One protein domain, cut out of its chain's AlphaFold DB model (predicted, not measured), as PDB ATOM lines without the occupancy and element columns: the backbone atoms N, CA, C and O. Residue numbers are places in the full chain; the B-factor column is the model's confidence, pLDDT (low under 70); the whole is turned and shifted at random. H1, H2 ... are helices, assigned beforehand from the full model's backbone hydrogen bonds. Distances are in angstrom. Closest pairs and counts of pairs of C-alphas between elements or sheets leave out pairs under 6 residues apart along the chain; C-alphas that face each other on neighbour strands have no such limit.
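Overview. This is residues 483 to 571 and 582 to 595 of the 597 residues of the protein "Hypothetical protein" of Polarella glacialis (UniProt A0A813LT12). A long helix, H2, has two shorter helices packed side by side with it, H1 along its first part and H3 at a looser spacing, in a three-helix up-and-down bundle; an unnamed loop, residues 531 to 545, folds back beyond one end, and a short fourth helix, H4, is detached. The printed part has 103 residues with four named helices, H1 to H4 in chain order, and no named strand: all helix. It is loose, with a radius of gyration of the C-alphas of 16.7 A, and flat, spanning 54 by 34 by 17 A.

Along the chain. H2, residues 504 to 530, runs 38.2 A from C-alpha 504 at (40.591, -10.313, 109.212) to C-alpha 530 at (3.541, -7.864, 118.105). H1 is residues 483 to 494, H3 residues 546 to 566, 31.5 A long, and H4 residues 584 to 594, ending at C-alpha 594 (18.779, -16.215, 89.514).

Arrangement. H1, H2 and H3 form the bundle, each running against the one before it. H1 and H2, a helical hairpin, touch at a shallow tilt of 29 degrees; their closest C-alphas, of Lys 483 and Ser 518, are 5.9 A apart. H2 and H3, also a hairpin, touch at 32 degrees, shallow, H2 with residues 510 to 517 alone; the closest C-alphas, of Met 517 and Val 551, are 7.4 A apart. H1 and H3 are close but not clearly touching. H4 is apart from H1, H2 and H3. In H1 and H4 every O i to N i+4 pair is within hydrogen-bond range; in H2 22 of 23, in H3 15 of 17.

Size, cuts and confidence. The C-alphas of Pro 532 and Asn 571 are farthest apart, 55.4 A. Residues 572 to 581 are not printed, and C-alphas 571 and 582 are 28.7 A apart. The H2 to H3 link is long. Mean pLDDT of the printed part is 70.8; residues 546 to 571 and 582 to 595 are among those under 70.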
ATOM      1  N   LYS A 483      18.379 -17.202 114.767       85.00
ATOM      2  CA  LYS A 483      18.754 -15.867 115.242       85.00
ATOM      3  C   LYS A 483      19.774 -15.930 116.372       85.00
ATOM      4  O   LYS A 483      20.726 -15.151 116.347       85.00
ATOM      5  N   ALA A 484      19.550 -16.790 117.360       81.88
ATOM      6  CA  ALA A 484      20.483 -16.965 118.464       81.88
ATOM      7  C   ALA A 484      21.867 -17.381 117.943       81.88
ATOM      8  O   ALA A 484      22.871 -16.799 118.360       81.88
ATOM      9  N   ASP A 485      21.904 -18.277 116.956       79.75
ATOM     10  CA  ASP A 485      23.135 -18.727 116.304       79.75
ATOM     11  C   ASP A 485      23.832 -17.593 115.546       79.75
ATOM     12  O   ASP A 485      25.023 -17.348 115.738       79.75
ATOM     13  N   VAL A 486      23.094 -16.818 114.740       82.06
ATOM     14  CA  VAL A 486      23.656 -15.667 114.011       82.06
ATOM     15  C   VAL A 486      24.189 -14.603 114.969       82.06
ATOM     16  O   VAL A 486      25.293 -14.096 114.770       82.06
ATOM     17  N   ASP A 487      23.431 -14.239 116.004       84.88
ATOM     18  CA  ASP A 487      23.867 -13.258 117.005       84.88
ATOM     19  C   ASP A 487      25.141 -13.726 117.709       84.88
ATOM     20  O   ASP A 487      26.057 -12.934 117.955       84.88
ATOM     21  N   TYR A 488      25.208 -15.023 118.002       81.06
ATOM     22  CA  TYR A 488      26.379 -15.628 118.595       81.06
ATOM     23  C   TYR A 488      27.596 -15.562 117.669       81.06
ATOM     24  O   TYR A 488      28.647 -15.083 118.098       81.06
ATOM     25  N   LEU A 489      27.457 -15.952 116.400       80.00
ATOM     26  CA  LEU A 489      28.533 -15.863 115.409       80.00
ATOM     27  C   LEU A 489      29.022 -14.423 115.239       80.00
ATOM     28  O   LEU A 489      30.228 -14.181 115.207       80.00
ATOM     29  N   ILE A 490      28.109 -13.446 115.210       85.12
ATOM     30  CA  ILE A 490      28.472 -12.023 115.191       85.12
ATOM     31  C   ILE A 490      29.314 -11.673 116.416       85.12
ATOM     32  O   ILE A 490      30.329 -10.989 116.273       85.12
ATOM     33  N   ALA A 491      28.902 -12.106 117.608       83.56
ATOM     34  CA  ALA A 491      29.622 -11.828 118.843       83.56
ATOM     35  C   ALA A 491      31.009 -12.491 118.866       83.56
ATOM     36  O   ALA A 491      31.975 -11.830 119.248       83.56
ATOM     37  N   ALA A 492      31.116 -13.750 118.433       76.75
ATOM     38  CA  ALA A 492      32.371 -14.495 118.355       76.75
ATOM     39  C   ALA A 492      33.356 -13.840 117.371       76.75
ATOM     40  O   ALA A 492      34.472 -13.489 117.751       76.75
ATOM     41  N   LEU A 493      32.906 -13.558 116.143       78.69
ATOM     42  CA  LEU A 493      33.705 -12.888 115.112       78.69
ATOM     43  C   LEU A 493      34.096 -11.455 115.520       78.69
ATOM     44  O   LEU A 493      35.217 -11.018 115.279       78.69
ATOM     45  N   SER A 494      33.194 -10.706 116.167       82.56
ATOM     46  CA  SER A 494      33.442  -9.299 116.536       82.56
ATOM     47  C   SER A 494      34.396  -9.129 117.717       82.56
ATOM     48  O   SER A 494      35.023  -8.079 117.835       82.56
ATOM     49  N   LYS A 495      34.506 -10.120 118.608       75.19
ATOM     50  CA  LYS A 495      35.436 -10.065 119.746       75.19
ATOM     51  C   LYS A 495      36.896 -10.269 119.329       75.19
ATOM     52  O   LYS A 495      37.768 -10.198 120.191       75.19
ATOM     53  N   GLY A 496      37.162 -10.569 118.050       64.12
ATOM     54  CA  GLY A 496      38.473 -11.039 117.592       64.12
ATOM     55  C   GLY A 496      38.924 -12.298 118.341       64.12
ATOM     56  O   GLY A 496      40.111 -12.612 118.382       64.12
ATOM     57  N   SER A 497      37.991 -12.973 119.018       44.97
ATOM     58  CA  SER A 497      38.303 -14.004 119.989       44.97
ATOM     59  C   SER A 497      38.545 -15.309 119.262       44.97
ATOM     60  O   SER A 497      37.626 -15.839 118.647       44.97
ATOM     61  N   ALA A 498      39.771 -15.811 119.390       46.69
ATOM     62  CA  ALA A 498      40.165 -17.214 119.287       46.69
ATOM     63  C   ALA A 498      39.834 -17.973 117.990       46.69
ATOM     64  O   ALA A 498      40.236 -19.121 117.856       46.69
ATOM     65  N   ILE A 499      39.218 -17.348 116.988       51.62
ATOM     66  CA  ILE A 499      39.276 -17.845 115.617       51.62
ATOM     67  C   ILE A 499      40.666 -17.499 115.087       51.62
ATOM     68  O   ILE A 499      40.849 -16.589 114.286       51.62
ATOM     69  N   THR A 500      41.684 -18.176 115.610       49.16
ATOM     70  CA  THR A 500      43.101 -17.867 115.375       49.16
ATOM     71  C   THR A 500      43.526 -18.038 113.918       49.16
ATOM     72  O   THR A 500      44.667 -17.728 113.580       49.16
ATOM     73  N   HIS A 501      42.627 -18.524 113.058       60.56
ATOM     74  CA  HIS A 501      42.933 -18.960 111.701       60.56
ATOM     75  C   HIS A 501      42.035 -18.346 110.619       60.56
ATOM     76  O   HIS A 501      42.332 -18.544 109.447       60.56
ATOM     77  N   ILE A 502      40.993 -17.566 110.960       65.62
ATOM     78  CA  ILE A 502      40.206 -16.848 109.940       65.62
ATOM     79  C   ILE A 502      40.824 -15.462 109.715       65.62
ATOM     80  O   ILE A 502      40.858 -14.656 110.648       65.62
ATOM     81  N   PRO A 503      41.279 -15.149 108.488       68.06
ATOM     82  CA  PRO A 503      41.801 -13.831 108.144       68.06
ATOM     83  C   PRO A 503      40.844 -12.673 108.498       68.06
ATOM     84  O   PRO A 503      39.618 -12.825 108.521       68.06
ATOM     85  N   GLU A 504      41.384 -11.486 108.792       75.56
ATOM     86  CA  GLU A 504      40.591 -10.313 109.212       75.56
ATOM     87  C   GLU A 504      39.580  -9.867 108.140       75.56
ATOM     88  O   GLU A 504      38.448  -9.473 108.446       75.56
ATOM     89  N   ASP A 505      39.961  -9.961 106.869       72.62
ATOM     90  CA  ASP A 505      39.098  -9.710 105.717       72.62
ATOM     91  C   ASP A 505      37.954 -10.730 105.638       72.62
ATOM     92  O   ASP A 505      36.805 -10.335 105.412       72.62
ATOM     93  N   ALA A 506      38.226 -12.005 105.929       71.88
ATOM     94  CA  ALA A 506      37.203 -13.047 106.027       71.88
ATOM     95  C   ALA A 506      36.234 -12.820 107.173       71.88
ATOM     96  O   ALA A 506      35.016 -12.802 106.968       71.88
ATOM     97  N   THR A 507      36.759 -12.504 108.350       78.25
ATOM     98  CA  THR A 507      35.957 -12.097 109.504       78.25
ATOM     99  C   THR A 507      35.058 -10.905 109.155       78.25
ATOM    100  O   THR A 507      33.852 -10.914 109.421       78.25
ATOM    101  N   THR A 508      35.610  -9.889 108.489       80.00
ATOM    102  CA  THR A 508      34.866  -8.695 108.066       80.00
ATOM    103  C   THR A 508      33.767  -9.028 107.056       80.00
ATOM    104  O   THR A 508      32.658  -8.493 107.157       80.00
ATOM    105  N   ALA A 509      34.042  -9.903 106.088       77.12
ATOM    106  CA  ALA A 509      33.064 -10.337 105.098       77.12
ATOM    107  C   ALA A 509      31.905 -11.111 105.744       77.12
ATOM    108  O   ALA A 509      30.744 -10.769 105.503       77.12
ATOM    109  N   PHE A 510      32.196 -12.069 106.632       81.44
ATOM    110  CA  PHE A 510      31.166 -12.793 107.379       81.44
ATOM    111  C   PHE A 510      30.304 -11.846 108.217       81.44
ATOM    112  O   PHE A 510      29.077 -11.904 108.152       81.44
ATOM    113  N   LEU A 511      30.910 -10.890 108.928       84.44
ATOM    114  CA  LEU A 511      30.167  -9.893 109.705       84.44
ATOM    115  C   LEU A 511      29.256  -9.004 108.843       84.44
ATOM    116  O   LEU A 511      28.173  -8.618 109.296       84.44
ATOM    117  N   ARG A 512      29.659  -8.676 107.607       84.56
ATOM    118  CA  ARG A 512      28.825  -7.911 106.660       84.56
ATOM    119  C   ARG A 512      27.595  -8.691 106.195       84.56
ATOM    120  O   ARG A 512      26.589  -8.054 105.896       84.56
ATOM    121  N   LEU A 513      27.661 -10.023 106.161       80.50
ATOM    122  CA  LEU A 513      26.534 -10.896 105.820       80.50
ATOM    123  C   LEU A 513      25.636 -11.169 107.033       80.50
ATOM    124  O   LEU A 513      24.421 -10.979 106.967       80.50
ATOM    125  N   LEU A 514      26.236 -11.542 108.165       84.69
ATOM    126  CA  LEU A 514      25.512 -11.960 109.364       84.69
ATOM    127  C   LEU A 514      24.682 -10.829 109.985       84.69
ATOM    128  O   LEU A 514      23.564 -11.063 110.439       84.69
ATOM    129  N   ARG A 515      25.181  -9.584 110.002       88.81
ATOM    130  CA  ARG A 515      24.472  -8.454 110.638       88.81
ATOM    131  C   ARG A 515      23.110  -8.151 109.988       88.81
ATOM    132  O   ARG A 515      22.126  -8.075 110.726       88.81
ATOM    133  N   PRO A 516      22.999  -8.003 108.651       85.38
ATOM    134  CA  PRO A 516      21.702  -7.898 107.984       85.38
ATOM    135  C   PRO A 516      20.778  -9.089 108.259       85.38
ATOM    136  O   PRO A 516      19.588  -8.883 108.490       85.38
ATOM    137  N   MET A 517      21.321 -10.312 108.285       83.69
ATOM    138  CA  MET A 517      20.543 -11.524 108.563       83.69
ATOM    139  C   MET A 517      19.963 -11.492 109.981       83.69
ATOM    140  O   MET A 517      18.753 -11.632 110.145       83.69
ATOM    141  N   SER A 518      20.780 -11.188 110.996       86.50
ATOM    142  CA  SER A 518      20.326 -10.997 112.385       86.50
ATOM    143  C   SER A 518      19.218  -9.947 112.482       86.50
ATOM    144  O   SER A 518      18.206 -10.160 113.160       86.50
ATOM    145  N   TRP A 519      19.371  -8.824 111.774       87.69
ATOM    146  CA  TRP A 519      18.371  -7.760 111.764       87.69
ATOM    147  C   TRP A 519      17.049  -8.215 111.133       87.69
ATOM    148  O   TRP A 519      15.987  -7.986 111.710       87.69
ATOM    149  N   GLN A 520      17.096  -8.928 110.008       84.31
ATOM    150  CA  GLN A 520      15.905  -9.465 109.347       84.31
ATOM    151  C   GLN A 520      15.176 -10.510 110.211       84.31
ATOM    152  O   GLN A 520      13.939 -10.508 110.281       84.31
ATOM    153  N   LEU A 521      15.927 -11.361 110.918       84.12
ATOM    154  CA  LEU A 521      15.372 -12.291 111.901       84.12
ATOM    155  C   LEU A 521      14.713 -11.521 113.051       84.12
ATOM    156  O   LEU A 521      13.555 -11.782 113.368       84.12
ATOM    157  N   ALA A 522      15.387 -10.514 113.620       87.75
ATOM    158  CA  ALA A 522      14.828  -9.662 114.674       87.75
ATOM    159  C   ALA A 522      13.510  -9.002 114.250       87.75
ATOM    160  O   ALA A 522      12.528  -9.069 114.991       87.75
ATOM    161  N   SER A 523      13.465  -8.393 113.061       86.06
ATOM    162  CA  SER A 523      12.251  -7.765 112.527       86.06
ATOM    163  C   SER A 523      11.103  -8.761 112.399       86.06
ATOM    164  O   SER A 523       9.957  -8.428 112.697       86.06
ATOM    165  N   THR A 524      11.402  -9.996 112.010       82.69
ATOM    166  CA  THR A 524      10.370 -11.020 111.854       82.69
ATOM    167  C   THR A 524       9.868 -11.535 113.186       82.69
ATOM    168  O   THR A 524       8.658 -11.588 113.398       82.69
ATOM    169  N   LEU A 525      10.766 -11.839 114.123       85.31
ATOM    170  CA  LEU A 525      10.363 -12.212 115.477       85.31
ATOM    171  C   LEU A 525       9.527 -11.100 116.123       85.31
ATOM    172  O   LEU A 525       8.523 -11.377 116.778       85.31
ATOM    173  N   MET A 526       9.885  -9.835 115.886       88.88
ATOM    174  CA  MET A 526       9.105  -8.688 116.345       88.88
ATOM    175  C   MET A 526       7.718  -8.633 115.691       88.88
ATOM    176  O   MET A 526       6.741  -8.379 116.396       88.88
ATOM    177  N   TYR A 527       7.598  -8.910 114.389       89.94
ATOM    178  CA  TYR A 527       6.306  -9.014 113.703       89.94
ATOM    179  C   TYR A 527       5.408 -10.078 114.349       89.94
ATOM    180  O   TYR A 527       4.282  -9.768 114.731       89.94
ATOM    181  N   TYR A 528       5.912 -11.298 114.551       86.69
ATOM    182  CA  TYR A 528       5.125 -12.379 115.155       86.69
ATOM    183  C   TYR A 528       4.752 -12.092 116.611       86.69
ATOM    184  O   TYR A 528       3.611 -12.312 117.008       86.69
ATOM    185  N   LYS A 529       5.671 -11.521 117.394       86.50
ATOM    186  CA  LYS A 529       5.416 -11.158 118.795       86.50
ATOM    187  C   LYS A 529       4.396 -10.022 118.942       86.50
ATOM    188  O   LYS A 529       3.613 -10.010 119.890       86.50
ATOM    189  N   SER A 530       4.417  -9.044 118.037       90.69
ATOM    190  CA  SER A 530       3.541  -7.864 118.105       90.69
ATOM    191  C   SER A 530       2.172  -8.069 117.460       90.69
ATOM    192  O   SER A 530       1.257  -7.299 117.746       90.69
ATOM    193  N   ASN A 531       2.011  -9.091 116.619       89.12
ATOM    194  CA  ASN A 531       0.762  -9.364 115.929       89.12
ATOM    195  C   ASN A 531      -0.180 -10.231 116.799       89.12
ATOM    196  O   ASN A 531       0.132 -11.399 117.042       89.12
ATOM    197  N   PRO A 532      -1.357  -9.708 117.215       93.56
ATOM    198  CA  PRO A 532      -2.286 -10.421 118.094       93.56
ATOM    199  C   PRO A 532      -2.794 -11.759 117.560       93.56
ATOM    200  O   PRO A 532      -3.201 -12.609 118.344       93.56
ATOM    201  N   TRP A 533      -2.753 -11.962 116.241       89.88
ATOM    202  CA  TRP A 533      -3.168 -13.214 115.607       89.88
ATOM    203  C   TRP A 533      -2.305 -14.413 116.000       89.88
ATOM    204  O   TRP A 533      -2.797 -15.534 115.965       89.88
ATOM    205  N   TYR A 534      -1.044 -14.187 116.377       87.88
ATOM    206  CA  TYR A 534      -0.113 -15.253 116.762       87.88
ATOM    207  C   TYR A 534       0.084 -15.351 118.277       87.88
ATOM    208  O   TYR A 534       0.882 -16.162 118.750       87.88
ATOM    209  N   TRP A 535      -0.622 -14.539 119.068       88.69
ATOM    210  CA  TRP A 535      -0.547 -14.638 120.521       88.69
ATOM    211  C   TRP A 535      -1.051 -16.012 120.969       88.69
ATOM    212  O   TRP A 535      -2.122 -16.454 120.562       88.69
ATOM    213  N   ASN A 536      -0.263 -16.689 121.807       87.44
ATOM    214  CA  ASN A 536      -0.515 -18.053 122.290       87.44
ATOM    215  C   ASN A 536      -0.518 -19.149 121.209       87.44
ATOM    216  O   ASN A 536      -0.925 -20.270 121.497       87.44
ATOM    217  N   THR A 537      -0.083 -18.853 119.982       84.44
ATOM    218  CA  THR A 537       0.152 -19.898 118.981       84.44
ATOM    219  C   THR A 537       1.522 -20.516 119.224       84.44
ATOM    220  O   THR A 537       2.489 -19.796 119.477       84.44
ATOM    221  N   ASP A 538       1.605 -21.840 119.148       80.31
ATOM    222  CA  ASP A 538       2.868 -22.561 119.260       80.31
ATOM    223  C   ASP A 538       3.799 -22.183 118.087       80.31
ATOM    224  O   ASP A 538       3.406 -22.383 116.929       80.31
ATOM    225  N   PRO A 539       5.007 -21.638 118.340       82.56
ATOM    226  CA  PRO A 539       5.984 -21.316 117.300       82.56
ATOM    227  C   PRO A 539       6.296 -22.470 116.340       82.56
ATOM    228  O   PRO A 539       6.612 -22.207 115.178       82.56
ATOM    229  N   ASP A 540       6.157 -23.718 116.790       76.19
ATOM    230  CA  ASP A 540       6.435 -24.918 115.995       76.19
ATOM    231  C   ASP A 540       5.357 -25.149 114.912       76.19
ATOM    232  O   ASP A 540       5.567 -25.859 113.930       76.19
ATOM    233  N   THR A 541       4.201 -24.486 115.037       79.56
ATOM    234  CA  THR A 541       3.080 -24.566 114.083       79.56
ATOM    235  C   THR A 541       3.011 -23.382 113.113       79.56
ATOM    236  O   THR A 541       2.191 -23.366 112.191       79.56
ATOM    237  N   ILE A 542       3.863 -22.370 113.304       80.88
ATOM    238  CA  ILE A 542       3.864 -21.143 112.503       80.88
ATOM    239  C   ILE A 542       4.908 -21.261 111.401       80.88
ATOM    240  O   ILE A 542       6.092 -21.369 111.686       80.88
ATOM    241  N   TYR A 543       4.485 -21.120 110.144       82.56
ATOM    242  CA  TYR A 543       5.388 -21.111 108.993       82.56
ATOM    243  C   TYR A 543       5.622 -19.683 108.503       82.56
ATOM    244  O   TYR A 543       4.780 -19.141 107.773       82.56
ATOM    245  N   PRO A 544       6.735 -19.033 108.886       69.44
ATOM    246  CA  PRO A 544       7.107 -17.775 108.278       69.44
ATOM    247  C   PRO A 544       7.270 -17.973 106.771       69.44
ATOM    248  O   PRO A 544       7.880 -18.937 106.306       69.44
ATOM    249  N   GLY A 545       6.605 -17.105 106.003       74.62
ATOM    250  CA  GLY A 545       6.438 -17.258 104.558       74.62
ATOM    251  C   GLY A 545       7.760 -17.348 103.785       74.62
ATOM    252  O   GLY A 545       8.844 -17.280 104.352       74.62
ATOM    253  N   LYS A 546       7.674 -17.448 102.453       68.94
ATOM    254  CA  LYS A 546       8.796 -17.784 101.547       68.94
ATOM    255  C   LYS A 546      10.149 -17.125 101.854       68.94
ATOM    256  O   LYS A 546      11.166 -17.790 101.741       68.94
ATOM    257  N   ILE A 547      10.168 -15.863 102.284       64.25
ATOM    258  CA  ILE A 547      11.402 -15.145 102.649       64.25
ATOM    259  C   ILE A 547      12.221 -15.906 103.710       64.25
ATOM    260  O   ILE A 547      13.442 -15.966 103.611       64.25
ATOM    261  N   PHE A 548      11.571 -16.519 104.701       66.88
ATOM    262  CA  PHE A 548      12.252 -17.295 105.742       66.88
ATOM    263  C   PHE A 548      12.800 -18.611 105.236       66.88
ATOM    264  O   PHE A 548      13.897 -19.005 105.625       66.88
ATOM    265  N   GLN A 549      12.069 -19.222 104.310       67.38
ATOM    266  CA  GLN A 549      12.511 -20.433 103.639       67.38
ATOM    267  C   GLN A 549      13.804 -20.199 102.841       67.38
ATOM    268  O   GLN A 549      14.566 -21.134 102.642       67.38
ATOM    269  N   THR A 550      14.096 -18.955 102.442       66.94
ATOM    270  CA  THR A 550      15.356 -18.576 101.781       66.94
ATOM    271  C   THR A 550      16.472 -18.190 102.761       66.94
ATOM    272  O   THR A 550      17.638 -18.473 102.504       66.94
ATOM    273  N   VAL A 551      16.153 -17.523 103.879       67.94
ATOM    274  CA  VAL A 551      17.170 -16.995 104.814       67.94
ATOM    275  C   VAL A 551      17.761 -18.081 105.709       67.94
ATOM    276  O   VAL A 551      18.952 -18.047 106.005       67.94
ATOM    277  N   ALA A 552      16.961 -19.045 106.150       66.62
ATOM    278  CA  ALA A 552      17.427 -20.044 107.098       66.62
ATOM    279  C   ALA A 552      18.440 -21.062 106.517       66.62
ATOM    280  O   ALA A 552      19.437 -21.316 107.195       66.62
ATOM    281  N   PRO A 553      18.325 -21.538 105.256       65.75
ATOM    282  CA  PRO A 553      19.399 -22.308 104.625       65.75
ATOM    283  C   PRO A 553      20.692 -21.497 104.517       65.75
ATOM    284  O   PRO A 553      21.780 -22.038 104.678       65.75
ATOM    285  N   LEU A 554      20.586 -20.181 104.285       68.19
ATOM    286  CA  LEU A 554      21.745 -19.293 104.208       68.19
ATOM    287  C   LEU A 554      22.438 -19.136 105.567       68.19
ATOM    288  O   LEU A 554      23.661 -19.084 105.604       68.19
ATOM    289  N   ILE A 555      21.689 -19.071 106.673       68.62
ATOM    290  CA  ILE A 555      22.260 -19.030 108.032       68.62
ATOM    291  C   ILE A 555      23.078 -20.282 108.280       68.62
ATOM    292  O   ILE A 555      24.265 -20.184 108.577       68.62
ATOM    293  N   PHE A 556      22.452 -21.438 108.081       65.94
ATOM    294  CA  PHE A 556      23.098 -22.723 108.277       65.94
ATOM    295  C   PHE A 556      24.342 -22.857 107.384       65.94
ATOM    296  O   PHE A 556      25.415 -23.223 107.854       65.94
ATOM    297  N   ALA A 557      24.245 -22.426 106.125       66.56
ATOM    298  CA  ALA A 557      25.371 -22.416 105.205       66.56
ATOM    299  C   ALA A 557      26.502 -21.477 105.645       66.56
ATOM    300  O   ALA A 557      27.666 -21.848 105.542       66.56
ATOM    301  N   VAL A 558      26.200 -20.269 106.131       69.12
ATOM    302  CA  VAL A 558      27.228 -19.344 106.633       69.12
ATOM    303  C   VAL A 558      27.912 -19.921 107.870       69.12
ATOM    304  O   VAL A 558      29.132 -19.822 107.963       69.12
ATOM    305  N   THR A 559      27.167 -20.559 108.777       66.56
ATOM    306  CA  THR A 559      27.746 -21.246 109.940       66.56
ATOM    307  C   THR A 559      28.704 -22.347 109.507       66.56
ATOM    308  O   THR A 559      29.862 -22.340 109.918       66.56
ATOM    309  N   ILE A 560      28.264 -23.210 108.590       64.31
ATOM    310  CA  ILE A 560      29.105 -24.233 107.964       64.31
ATOM    311  C   ILE A 560      30.332 -23.604 107.285       64.31
ATOM    312  O   ILE A 560      31.440 -24.107 107.407       64.31
ATOM    313  N   GLY A 561      30.163 -22.489 106.572       65.00
ATOM    314  CA  GLY A 561      31.252 -21.792 105.892       65.00
ATOM    315  C   GLY A 561      32.313 -21.259 106.855       65.00
ATOM    316  O   GLY A 561      33.497 -21.330 106.543       65.00
ATOM    317  N   ILE A 562      31.905 -20.754 108.021       67.06
ATOM    318  CA  ILE A 562      32.823 -20.318 109.083       67.06
ATOM    319  C   ILE A 562      33.575 -21.521 109.659       67.06
ATOM    320  O   ILE A 562      34.791 -21.446 109.816       67.06
ATOM    321  N   ASP A 563      32.870 -22.626 109.900       62.59
ATOM    322  CA  ASP A 563      33.436 -23.886 110.398       62.59
ATOM    323  C   ASP A 563      34.459 -24.483 109.410       62.59
ATOM    324  O   ASP A 563      35.585 -24.819 109.766       62.59
ATOM    325  N   PHE A 564      34.140 -24.488 108.111       60.88
ATOM    326  CA  PHE A 564      35.073 -24.887 107.050       60.88
ATOM    327  C   PHE A 564      36.331 -24.026 106.994       60.88
ATOM    328  O   PHE A 564      37.402 -24.490 106.605       60.88
ATOM    329  N   TYR A 565      36.198 -22.748 107.319       60.09
ATOM    330  CA  TYR A 565      37.328 -21.839 107.337       60.09
ATOM    331  C   TYR A 565      38.200 -22.027 108.580       60.09
ATOM    332  O   TYR A 565      39.407 -21.811 108.490       60.09
ATOM    333  N   SER A 566      37.633 -22.442 109.718       55.88
ATOM    334  CA  SER A 566      38.410 -22.697 110.938       55.88
ATOM    335  C   SER A 566      39.228 -23.986 110.881       55.88
ATOM    336  O   SER A 566      40.287 -24.036 111.504       55.88
ATOM    337  N   VAL A 567      38.796 -24.985 110.102       51.78
ATOM    338  CA  VAL A 567      39.533 -26.253 109.903       51.78
ATOM    339  C   VAL A 567      40.700 -26.149 108.909       51.78
ATOM    340  O   VAL A 567      41.530 -27.055 108.826       51.78
ATOM    341  N   ALA A 568      40.790 -25.070 108.124       53.69
ATOM    342  CA  ALA A 568      41.879 -24.883 107.172       53.69
ATOM    343  C   ALA A 568      43.178 -24.503 107.914       53.69
ATOM    344  O   ALA A 568      43.326 -23.383 108.397       53.69
ATOM    345  N   ASP A 569      44.118 -25.450 108.007       48.41
ATOM    346  CA  ASP A 569      45.427 -25.288 108.657       48.41
ATOM    347  C   ASP A 569      46.147 -23.985 108.227       48.41
ATOM    348  O   ASP A 569      46.449 -23.827 107.040       48.41
ATOM    349  N   PRO A 570      46.497 -23.075 109.160       43.75
ATOM    350  CA  PRO A 570      47.230 -21.843 108.852       43.75
ATOM    351  C   PRO A 570      48.655 -22.083 108.313       43.75
ATOM    352  O   PRO A 570      49.241 -21.175 107.727       43.75
ATOM    353  N   ASN A 571      49.231 -23.276 108.518       43.75
ATOM    354  CA  ASN A 571      50.560 -23.666 108.036       43.75
ATOM    355  C   ASN A 571      50.528 -24.452 106.722       43.75
ATOM    356  O   ASN A 571      51.595 -24.729 106.158       43.75
ATOM    357  N   GLU A 582      39.075  -9.408  87.119       41.41
ATOM    358  CA  GLU A 582      37.976  -8.444  87.274       41.41
ATOM    359  C   GLU A 582      36.692  -8.929  86.560       41.41
ATOM    360  O   GLU A 582      36.740  -9.388  85.421       41.41
ATOM    361  N   GLY A 583      35.530  -8.806  87.222       47.19
ATOM    362  CA  GLY A 583      34.196  -9.096  86.649       47.19
ATOM    363  C   GLY A 583      33.448 -10.307  87.232       47.19
ATOM    364  O   GLY A 583      32.283 -10.533  86.910       47.19
ATOM    365  N   THR A 584      34.066 -11.072  88.127       52.53
ATOM    366  CA  THR A 584      33.489 -12.294  88.723       52.53
ATOM    367  C   THR A 584      32.405 -12.033  89.783       52.53
ATOM    368  O   THR A 584      31.494 -12.853  89.925       52.53
ATOM    369  N   LEU A 585      32.419 -10.872  90.456       42.56
ATOM    370  CA  LEU A 585      31.426 -10.511  91.487       42.56
ATOM    371  C   LEU A 585      30.013 -10.410  90.931       42.56
ATOM    372  O   LEU A 585      29.075 -10.982  91.479       42.56
ATOM    373  N   ASP A 586      29.869  -9.652  89.846       48.03
ATOM    374  CA  ASP A 586      28.566  -9.358  89.263       48.03
ATOM    375  C   ASP A 586      27.941 -10.628  88.686       48.03
ATOM    376  O   ASP A 586      26.722 -10.770  88.715       48.03
ATOM    377  N   SER A 587      28.758 -11.593  88.249       48.78
ATOM    378  CA  SER A 587      28.293 -12.913  87.819       48.78
ATOM    379  C   SER A 587      27.823 -13.778  88.992       48.78
ATOM    380  O   SER A 587      26.764 -14.391  88.893       48.78
ATOM    381  N   ALA A 588      28.551 -13.802  90.115       46.12
ATOM    382  CA  ALA A 588      28.148 -14.554  91.310       46.12
ATOM    383  C   ALA A 588      26.899 -13.950  91.978       46.12
ATOM    384  O   ALA A 588      25.973 -14.670  92.347       46.12
ATOM    385  N   LEU A 589      26.823 -12.617  92.074       46.78
ATOM    386  CA  LEU A 589      25.636 -11.905  92.557       46.78
ATOM    387  C   LEU A 589      24.443 -12.059  91.607       46.78
ATOM    388  O   LEU A 589      23.298 -12.049  92.060       46.78
ATOM    389  N   LYS A 590      24.684 -12.198  90.300       52.06
ATOM    390  CA  LYS A 590      23.647 -12.513  89.316       52.06
ATOM    391  C   LYS A 590      23.152 -13.955  89.459       52.06
ATOM    392  O   LYS A 590      21.942 -14.126  89.523       52.06
ATOM    393  N   GLU A 591      24.034 -14.948  89.619       49.31
ATOM    394  CA  GLU A 591      23.641 -16.335  89.942       49.31
ATOM    395  C   GLU A 591      22.822 -16.389  91.245       49.31
ATOM    396  O   GLU A 591      21.754 -16.990  91.266       49.31
ATOM    397  N   LEU A 592      23.242 -15.680  92.300       46.81
ATOM    398  CA  LEU A 592      22.487 -15.543  93.558       46.81
ATOM    399  C   LEU A 592      21.075 -14.974  93.364       46.81
ATOM    400  O   LEU A 592      20.145 -15.381  94.051       46.81
ATOM    401  N   ARG A 593      20.906 -14.027  92.434       49.81
ATOM    402  CA  ARG A 593      19.595 -13.454  92.085       49.81
ATOM    403  C   ARG A 593      18.763 -14.378  91.191       49.81
ATOM    404  O   ARG A 593      17.544 -14.236  91.158       49.81
ATOM    405  N   GLU A 594      19.408 -15.272  90.445       48.81
ATOM    406  CA  GLU A 594      18.779 -16.215  89.514       48.81
ATOM    407  C   GLU A 594      18.454 -17.573  90.157       48.81
ATOM    408  O   GLU A 594      17.608 -18.301  89.629       48.81
ATOM    409  N   LEU A 595      19.051 -17.893  91.312       42.38
ATOM    410  CA  LEU A 595      18.673 -19.024  92.157       42.38
ATOM    411  C   LEU A 595      17.229 -18.843  92.646       42.38
ATOM    412  O   LEU A 595      16.939 -18.123  93.602       42.38
TER     413      LEU A 595